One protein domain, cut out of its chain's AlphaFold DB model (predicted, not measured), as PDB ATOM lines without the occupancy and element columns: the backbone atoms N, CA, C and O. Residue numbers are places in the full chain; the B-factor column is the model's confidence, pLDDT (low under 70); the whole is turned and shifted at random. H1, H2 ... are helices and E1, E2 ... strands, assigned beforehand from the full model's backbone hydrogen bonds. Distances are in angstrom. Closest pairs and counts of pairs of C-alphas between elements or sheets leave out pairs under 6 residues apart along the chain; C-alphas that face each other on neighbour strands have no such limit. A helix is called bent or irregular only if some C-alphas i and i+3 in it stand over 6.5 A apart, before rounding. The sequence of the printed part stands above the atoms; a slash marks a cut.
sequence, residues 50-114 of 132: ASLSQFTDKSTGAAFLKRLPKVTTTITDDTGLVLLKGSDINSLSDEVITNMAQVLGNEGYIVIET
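AT A GLANCE: This is residues 50 to 114 of the 132 residues of an uncharacterized protein of uncultured bacterium Lq_007_G03 (UniProt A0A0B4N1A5). A narrow sheet of two parallel strands, E1 and E2, runs through the middle, with helix H3 over one side and the short helix H1 over the other. The short irregular helix H2 sits at the far end of the strands, and residues 50 to 51 pair with E1. The printed part has 65 residues with three named helices and two named strands, in the order H1 E1 H2 H3 E2, of mixed class. It is compact, with a radius of gyration of the C-alphas of 11.2 A, and spans 30 by 27 by 16 A.

IN THESE COORDINATES: H1 is residues 60 to 65, 8.7 A long, beginning at C-alpha 60 (30.466, -17.140, 23.803). E1, residues 79 to 85, measures 17.4 A. H2, residues 86 to 91, measures 10.0 A and is irregular, with C-alphas 87 and 90 7.3 A apart. H3, residues 94 to 105, measures 16.3 A. E2, residues 109 to 113, measures 13.1 A and ends at C-alpha 113 (34.091, -14.567, 29.789).

HOW THE PARTS SIT: E1 and E2 are parallel neighbours at 15 degrees, with N 82 and O 109 2.8 A apart and N 111 and O 82 2.8 A apart, within hydrogen-bond range. E1, H2, H3 and E2 form a strand-helix-strand unit, two parallel neighbour strands with helices between them, with a right-handed crossover. The closest C-alphas of E1 and H3 are those of Gly 80 and Val 103, 6.4 A. Those of H1 and E2 are Gly 61 and Glu 113, 6.3 A. Those of H2 and E2 are Gly 86 and Glu 113, 5.6 A. H1 is apart from H2 and H3, and H2 is apart from H3. Every O i to N i+4 pair is within hydrogen-bond range in H1 and H3; in H2 it is 0 of 2, with 1 of 3 O i to N i+3 pairs.

THE WHOLE: The C-alphas of Lys 58 and Gly 105, the two farthest apart, are 31.4 A apart. The printed part has no cut. The link from H1 to E1, 13 residues, is long; the other three are tight. The mean pLDDT of the printed part is 86.0, and no printed residue is under 70.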
ATOM      1  N   ALA A  50      44.907 -22.062  25.655       90.75
ATOM      2  CA  ALA A  50      44.603 -22.794  26.877       90.75
ATOM      3  C   ALA A  50      43.233 -22.368  27.423       90.75
ATOM      4  O   ALA A  50      42.978 -21.183  27.622       90.75
ATOM      5  N   SER A  51      42.351 -23.330  27.690       91.81
ATOM      6  CA  SER A  51      41.066 -23.123  28.362       91.81
ATOM      7  C   SER A  51      41.169 -23.576  29.814       91.81
ATOM      8  O   SER A  51      41.264 -24.772  30.085       91.81
ATOM      9  N   LEU A  52      41.122 -22.628  30.748       89.75
ATOM     10  CA  LEU A  52      41.222 -22.902  32.188       89.75
ATOM     11  C   LEU A  52      39.869 -23.203  32.842       89.75
ATOM     12  O   LEU A  52      39.816 -23.687  33.969       89.75
ATOM     13  N   SER A  53      38.777 -22.942  32.124       87.81
ATOM     14  CA  SER A  53      37.407 -23.153  32.586       87.81
ATOM     15  C   SER A  53      36.651 -24.093  31.655       87.81
ATOM     16  O   SER A  53      36.946 -24.192  30.461       87.81
ATOM     17  N   GLN A  54      35.619 -24.748  32.185       86.00
ATOM     18  CA  GLN A  54      34.622 -25.434  31.364       86.00
ATOM     19  C   GLN A  54      33.518 -24.458  30.976       86.00
ATOM     20  O   GLN A  54      32.900 -23.854  31.850       86.00
ATOM     21  N   PHE A  55      33.239 -24.322  29.682       83.06
ATOM     22  CA  PHE A  55      32.205 -23.437  29.147       83.06
ATOM     23  C   PHE A  55      30.899 -24.190  28.891       83.06
ATOM     24  O   PHE A  55      30.912 -25.381  28.599       83.06
ATOM     25  N   THR A  56      29.760 -23.513  29.046       80.38
ATOM     26  CA  THR A  56      28.466 -24.104  28.674       80.38
ATOM     27  C   THR A  56      28.314 -24.034  27.158       80.38
ATOM     28  O   THR A  56      28.726 -23.050  26.559       80.38
ATOM     29  N   ASP A  57      27.690 -25.028  26.522       71.50
ATOM     30  CA  ASP A  57      27.636 -25.130  25.047       71.50
ATOM     31  C   ASP A  57      27.057 -23.898  24.329       71.50
ATOM     32  O   ASP A  57      27.342 -23.674  23.153       71.50
ATOM     33  N   LYS A  58      26.245 -23.102  25.036       77.00
ATOM     34  CA  LYS A  58      25.618 -21.866  24.543       77.00
ATOM     35  C   LYS A  58      26.399 -20.590  24.888       77.00
ATOM     36  O   LYS A  58      25.903 -19.500  24.616       77.00
ATOM     37  N   SER A  59      27.559 -20.696  25.532       75.50
ATOM     38  CA  SER A  59      28.363 -19.536  25.913       75.50
ATOM     39  C   SER A  59      29.221 -19.038  24.750       75.50
ATOM     40  O   SER A  59      29.603 -19.796  23.852       75.50
ATOM     41  N   THR A  60      29.558 -17.748  24.782       77.06
ATOM     42  CA  THR A  60      30.466 -17.140  23.803       77.06
ATOM     43  C   THR A  60      31.844 -17.801  23.839       77.06
ATOM     44  O   THR A  60      32.426 -18.051  22.785       77.06
ATOM     45  N   GLY A  61      32.346 -18.155  25.024       77.94
ATOM     46  CA  GLY A  61      33.588 -18.897  25.205       77.94
ATOM     47  C   GLY A  61      33.542 -20.280  24.563       77.94
ATOM     48  O   GLY A  61      34.467 -20.627  23.836       77.94
ATOM     49  N   ALA A  62      32.450 -21.040  24.710       77.62
ATOM     50  CA  ALA A  62      32.304 -22.327  24.020       77.62
ATOM     51  C   ALA A  62      32.289 -22.169  22.488       77.62
ATOM     52  O   ALA A  62      32.949 -22.934  21.780       77.62
ATOM     53  N   ALA A  63      31.585 -21.159  21.969       79.38
ATOM     54  CA  ALA A  63      31.581 -20.845  20.538       79.38
ATOM     55  C   ALA A  63      32.973 -20.428  20.028       79.38
ATOM     56  O   ALA A  63      33.353 -20.776  18.910       79.38
ATOM     57  N   PHE A  64      33.745 -19.721  20.853       79.62
ATOM     58  CA  PHE A  64      35.110 -19.312  20.539       79.62
ATOM     59  C   PHE A  64      36.079 -20.502  20.535       79.62
ATOM     60  O   PHE A  64      36.807 -20.682  19.561       79.62
ATOM     61  N   LEU A  65      36.023 -21.376  21.548       80.81
ATOM     62  CA  LEU A  65      36.853 -22.586  21.620       80.81
ATOM     63  C   LEU A  65      36.658 -23.510  20.413       80.81
ATOM     64  O   LEU A  65      37.640 -24.020  19.881       80.81
ATOM     65  N   LYS A  66      35.417 -23.675  19.933       81.69
ATOM     66  CA  LYS A  66      35.101 -24.474  18.729       81.69
ATOM     67  C   LYS A  66      35.808 -23.975  17.460       81.69
ATOM     68  O   LYS A  66      35.925 -24.729  16.497       81.69
ATOM     69  N   ARG A  67      36.224 -22.706  17.428       77.25
ATOM     70  CA  ARG A  67      36.863 -22.074  16.263       77.25
ATOM     71  C   ARG A  67      38.387 -22.112  16.329       77.25
ATOM     72  O   ARG A  67      39.018 -21.866  15.306       77.25
ATOM     73  N   LEU A  68      38.973 -22.408  17.489       80.62
ATOM     74  CA  LEU A  68      40.421 -22.437  17.675       80.62
ATOM     75  C   LEU A  68      41.009 -23.766  17.172       80.62
ATOM     76  O   LEU A  68      40.433 -24.826  17.421       80.62
ATOM     77  N   PRO A  69      42.162 -23.739  16.480       75.00
ATOM     78  CA  PRO A  69      42.750 -24.938  15.885       75.00
ATOM     79  C   PRO A  69      43.277 -25.924  16.935       75.00
ATOM     80  O   PRO A  69      43.242 -27.136  16.710       75.00
ATOM     81  N   LYS A  70      43.768 -25.420  18.077       81.00
ATOM     82  CA  LYS A  70      44.304 -26.214  19.187       81.00
ATOM     83  C   LYS A  70      43.974 -25.554  20.521       81.00
ATOM     84  O   LYS A  70      44.362 -24.412  20.758       81.00
ATOM     85  N   VAL A  71      43.299 -26.302  21.390       85.75
ATOM     86  CA  VAL A  71      42.958 -25.886  22.754       85.75
ATOM     87  C   VAL A  71      43.467 -26.938  23.736       85.75
ATOM     88  O   VAL A  71      43.142 -28.117  23.603       85.75
ATOM     89  N   THR A  72      44.249 -26.515  24.722       89.38
ATOM     90  CA  THR A  72      44.715 -27.333  25.850       89.38
ATOM     91  C   THR A  72      44.012 -26.911  27.141       89.38
ATOM     92  O   THR A  72      43.334 -25.889  27.195       89.38
ATOM     93  N   THR A  73      44.169 -27.691  28.208       88.75
ATOM     94  CA  THR A  73      43.663 -27.359  29.554       88.75
ATOM     95  C   THR A  73      44.749 -26.782  30.467       88.75
ATOM     96  O   THR A  73      44.545 -26.640  31.669       88.75
ATOM     97  N   THR A  74      45.936 -26.510  29.924       88.94
ATOM     98  CA  THR A  74      47.132 -26.124  30.683       88.94
ATOM     99  C   THR A  74      47.907 -25.080  29.895       88.94
ATOM    100  O   THR A  74      48.022 -25.203  28.674       88.94
ATOM    101  N   ILE A  75      48.440 -24.078  30.595       90.12
ATOM    102  CA  ILE A  75      49.321 -23.064  30.008       90.12
ATOM    103  C   ILE A  75      50.711 -23.680  29.834       90.12
ATOM    104  O   ILE A  75      51.318 -24.135  30.800       90.12
ATOM    105  N   THR A  76      51.183 -23.699  28.595       89.38
ATOM    106  CA  THR A  76      52.550 -24.061  28.187       89.38
ATOM    107  C   THR A  76      53.277 -22.839  27.624       89.38
ATOM    108  O   THR A  76      52.622 -21.852  27.292       89.38
ATOM    109  N   ASP A  77      54.591 -22.927  27.425       86.50
ATOM    110  CA  ASP A  77      55.420 -21.822  26.908       86.50
ATOM    111  C   ASP A  77      54.941 -21.270  25.550       86.50
ATOM    112  O   ASP A  77      55.006 -20.068  25.309       86.50
ATOM    113  N   ASP A  78      54.378 -22.132  24.697       85.44
ATOM    114  CA  ASP A  78      53.840 -21.767  23.376       85.44
ATOM    115  C   ASP A  78      52.408 -21.186  23.417       85.44
ATOM    116  O   ASP A  78      51.801 -20.920  22.375       85.44
ATOM    117  N   THR A  79      51.820 -21.017  24.606       88.69
ATOM    118  CA  THR A  79      50.438 -20.530  24.742       88.69
ATOM    119  C   THR A  79      50.359 -19.053  24.376       88.69
ATOM    120  O   THR A  79      50.813 -18.193  25.122       88.69
ATOM    121  N   GLY A  80      49.716 -18.751  23.249       84.56
ATOM    122  CA  GLY A  80      49.465 -17.376  22.805       84.56
ATOM    123  C   GLY A  80      48.113 -16.819  23.255       84.56
ATOM    124  O   GLY A  80      47.854 -15.627  23.100       84.56
ATOM    125  N   LEU A  81      47.228 -17.667  23.785       88.56
ATOM    126  CA  LEU A  81      45.871 -17.289  24.171       88.56
ATOM    127  C   LEU A  81      45.402 -18.087  25.392       88.56
ATOM    128  O   LEU A  81      45.419 -19.313  25.378       88.56
ATOM    129  N   VAL A  82      44.904 -17.409  26.421       90.25
ATOM    130  CA  VAL A  82      44.263 -18.039  27.583       90.25
ATOM    131  C   VAL A  82      42.798 -17.631  27.641       90.25
ATOM    132  O   VAL A  82      42.478 -16.447  27.560       90.25
ATOM    133  N   LEU A  83      41.907 -18.606  27.808       91.12
ATOM    134  CA  LEU A  83      40.473 -18.407  27.980       91.12
ATOM    135  C   LEU A  83      40.030 -18.912  29.359       91.12
ATOM    136  O   LEU A  83      40.308 -20.054  29.735       91.12
ATOM    137  N   LEU A  84      39.302 -18.081  30.102       91.31
ATOM    138  CA  LEU A  84      38.728 -18.440  31.401       91.31
ATOM    139  C   LEU A  84      37.362 -17.788  31.621       91.31
ATOM    140  O   LEU A  84      37.030 -16.774  31.005       91.31
ATOM    141  N   LYS A  85      36.572 -18.346  32.535       88.31
ATOM    142  CA  LYS A  85      35.382 -17.672  33.059       88.31
ATOM    143  C   LYS A  85      35.774 -16.690  34.151       88.31
ATOM    144  O   LYS A  85      36.570 -17.006  35.032       88.31
ATOM    145  N   GLY A  86      35.131 -15.529  34.161       85.00
ATOM    146  CA  GLY A  86      35.303 -14.530  35.214       85.00
ATOM    147  C   GLY A  86      34.887 -15.038  36.597       85.00
ATOM    148  O   GLY A  86      35.454 -14.603  37.590       85.00
ATOM    149  N   SER A  87      33.956 -16.000  36.674       84.56
ATOM    150  CA  SER A  87      33.592 -16.664  37.936       84.56
ATOM    151  C   SER A  87      34.750 -17.430  38.573       84.56
ATOM    152  O   SER A  87      34.780 -17.583  39.791       84.56
ATOM    153  N   ASP A  88      35.701 -17.888  37.759       86.88
ATOM    154  CA  ASP A  88      36.737 -18.827  38.181       86.88
ATOM    155  C   ASP A  88      38.048 -18.098  38.520       86.88
ATOM    156  O   ASP A  88      38.968 -18.704  39.065       86.88
ATOM    157  N   ILE A  89      38.129 -16.783  38.269       86.12
ATOM    158  CA  ILE A  89      39.359 -15.990  38.419       86.12
ATOM    159  C   ILE A  89      39.936 -16.037  39.840       86.12
ATOM    160  O   ILE A  89      41.146 -16.117  40.019       86.12
ATOM    161  N   ASN A  90      39.068 -16.060  40.852       86.31
ATOM    162  CA  ASN A  90      39.471 -16.087  42.260       86.31
ATOM    163  C   ASN A  90      39.876 -17.489  42.742       86.31
ATOM    164  O   ASN A  90      40.340 -17.634  43.868       86.31
ATOM    165  N   SER A  91      39.649 -18.522  41.925       88.75
ATOM    166  CA  SER A  91      39.993 -19.916  42.240       88.75
ATOM    167  C   SER A  91      41.318 -20.368  41.623       88.75
ATOM    168  O   SER A  91      41.748 -21.499  41.844       88.75
ATOM    169  N   LEU A  92      41.963 -19.493  40.847       89.69
ATOM    170  CA  LEU A  92      43.242 -19.777  40.210       89.69
ATOM    171  C   LEU A  92      44.362 -19.806  41.252       89.69
ATOM    172  O   LEU A  92      44.383 -18.998  42.178       89.69
ATOM    173  N   SER A  93      45.311 -20.726  41.083       93.06
ATOM    174  CA  SER A  93      46.528 -20.736  41.891       93.06
ATOM    175  C   SER A  93      47.475 -19.609  41.472       93.06
ATOM    176  O   SER A  93      47.470 -19.174  40.318       93.06
ATOM    177  N   ASP A  94      48.352 -19.195  42.389       92.19
ATOM    178  CA  ASP A  94      49.400 -18.201  42.115       92.19
ATOM    179  C   ASP A  94      50.290 -18.604  40.925       92.19
ATOM    180  O   ASP A  94      50.723 -17.758  40.143       92.19
ATOM    181  N   GLU A  95      50.526 -19.907  40.752       92.69
ATOM    182  CA  GLU A  95      51.259 -20.465  39.612       92.69
ATOM    183  C   GLU A  95      50.531 -20.198  38.289       92.69
ATOM    184  O   GLU A  95      51.130 -19.695  37.340       92.69
ATOM    185  N   VAL A  96      49.221 -20.457  38.229       91.69
ATOM    186  CA  VAL A  96      48.418 -20.201  37.025       91.69
ATOM    187  C   VAL A  96      48.367 -18.708  36.713       91.69
ATOM    188  O   VAL A  96      48.516 -18.327  35.555       91.69
ATOM    189  N   ILE A  97      48.228 -17.858  37.732       92.00
ATOM    190  CA  ILE A  97      48.248 -16.396  37.569       92.00
ATOM    191  C   ILE A  97      49.610 -15.928  37.037       92.00
ATOM    192  O   ILE A  97      49.667 -15.090  36.136       92.00
ATOM    193  N   THR A  98      50.707 -16.495  37.545       93.56
ATOM    194  CA  THR A  98      52.064 -16.190  37.070       93.56
ATOM    195  C   THR A  98      52.242 -16.601  35.611       93.56
ATOM    196  O   THR A  98      52.721 -15.803  34.806       93.56
ATOM    197  N   ASN A  99      51.787 -17.798  35.239       92.12
ATOM    198  CA  ASN A  99      51.851 -18.282  33.859       92.12
ATOM    199  C   ASN A  99      50.986 -17.420  32.922       92.12
ATOM    200  O   ASN A  99      51.404 -17.086  31.818       92.12
ATOM    201  N   MET A 100      49.811 -16.974  33.373       90.56
ATOM    202  CA  MET A 100      48.983 -16.008  32.640       90.56
ATOM    203  C   MET A 100      49.703 -14.665  32.441       90.56
ATOM    204  O   MET A 100      49.680 -14.106  31.344       90.56
ATOM    205  N   ALA A 101      50.380 -14.153  33.472       91.12
ATOM    206  CA  ALA A 101      51.165 -12.923  33.367       91.12
ATOM    207  C   ALA A 101      52.340 -13.065  32.381       91.12
ATOM    208  O   ALA A 101      52.629 -12.126  31.639       91.12
ATOM    209  N   GLN A 102      52.981 -14.236  32.325       90.56
ATOM    210  CA  GLN A 102      54.017 -14.538  31.332       90.56
ATOM    211  C   GLN A 102      53.463 -14.558  29.906       90.56
ATOM    212  O   GLN A 102      54.093 -13.990  29.018       90.56
ATOM    213  N   VAL A 103      52.267 -15.122  29.687       89.06
ATOM    214  CA  VAL A 103      51.594 -15.071  28.376       89.06
ATOM    215  C   VAL A 103      51.406 -13.622  27.917       89.06
ATOM    216  O   VAL A 103      51.742 -13.303  26.782       89.06
ATOM    217  N   LEU A 104      50.949 -12.721  28.797       87.75
ATOM    218  CA  LEU A 104      50.854 -11.289  28.470       87.75
ATOM    219  C   LEU A 104      52.225 -10.657  28.184       87.75
ATOM    220  O   LEU A 104      52.344  -9.829  27.284       87.75
ATOM    221  N   GLY A 105      53.252 -11.039  28.946       84.94
ATOM    222  CA  GLY A 105      54.630 -10.587  28.728       84.94
ATOM    223  C   GLY A 105      55.206 -11.028  27.378       84.94
ATOM    224  O   GLY A 105      56.013 -10.306  26.802       84.94
ATOM    225  N   ASN A 106      54.740 -12.162  26.856       86.62
ATOM    226  CA  ASN A 106      55.107 -12.721  25.553       86.62
ATOM    227  C   ASN A 106      54.162 -12.267  24.422       86.62
ATOM    228  O   ASN A 106      54.004 -12.977  23.432       86.62
ATOM    229  N   GLU A 107      53.510 -11.108  24.574       83.94
ATOM    230  CA  GLU A 107      52.575 -10.531  23.590       83.94
ATOM    231  C   GLU A 107      51.329 -11.398  23.302       83.94
ATOM    232  O   GLU A 107      50.638 -11.207  22.301       83.94
ATOM    233  N   GLY A 108      51.018 -12.346  24.188       84.62
ATOM    234  CA  GLY A 108      49.823 -13.175  24.114       84.62
ATOM    235  C   GLY A 108      48.567 -12.482  24.649       84.62
ATOM    236  O   GLY A 108      48.580 -11.342  25.115       84.62
ATOM    237  N   TYR A 109      47.453 -13.209  24.610       87.69
ATOM    238  CA  TYR A 109      46.134 -12.691  24.966       87.69
ATOM    239  C   TYR A 109      45.514 -13.455  26.133       87.69
ATOM    240  O   TYR A 109      45.589 -14.680  26.209       87.69
ATOM    241  N   ILE A 110      44.811 -12.733  27.005       88.56
ATOM    242  CA  ILE A 110      43.925 -13.319  28.013       88.56
ATOM    243  C   ILE A 110      42.504 -12.846  27.733       88.56
ATOM    244  O   ILE A 110      42.239 -11.648  27.667       88.56
ATOM    245  N   VAL A 111      41.584 -13.796  27.600       88.38
ATOM    246  CA  VAL A 111      40.165 -13.550  27.366       88.38
ATOM    247  C   VAL A 111      39.370 -14.092  28.547       88.38
ATOM    248  O   VAL A 111      39.473 -15.265  28.911       88.38
ATOM    249  N   ILE A 112      38.558 -13.224  29.144       88.12
ATOM    250  CA  ILE A 112      37.733 -13.546  30.306       88.12
ATOM    251  C   ILE A 112      36.267 -13.451  29.894       88.12
ATOM    252  O   ILE A 112      35.780 -12.369  29.565       88.12
ATOM    253  N   GLU A 113      35.547 -14.571  29.937       82.75
ATOM    254  CA  GLU A 113      34.091 -14.567  29.789       82.75
ATOM    255  C   GLU A 113      33.466 -14.122  31.112       82.75
ATOM    256  O   GLU A 113      33.406 -14.882  32.081       82.75
ATOM    257  N   THR A 114      33.007 -12.878  31.173       80.94
ATOM    258  CA  THR A 114      32.230 -12.397  32.312       80.94
ATOM    259  C   THR A 114      30.777 -12.835  32.165       80.94
ATOM    260  O   THR A 114      30.223 -12.887  31.065       80.94
TER     261      THR A 114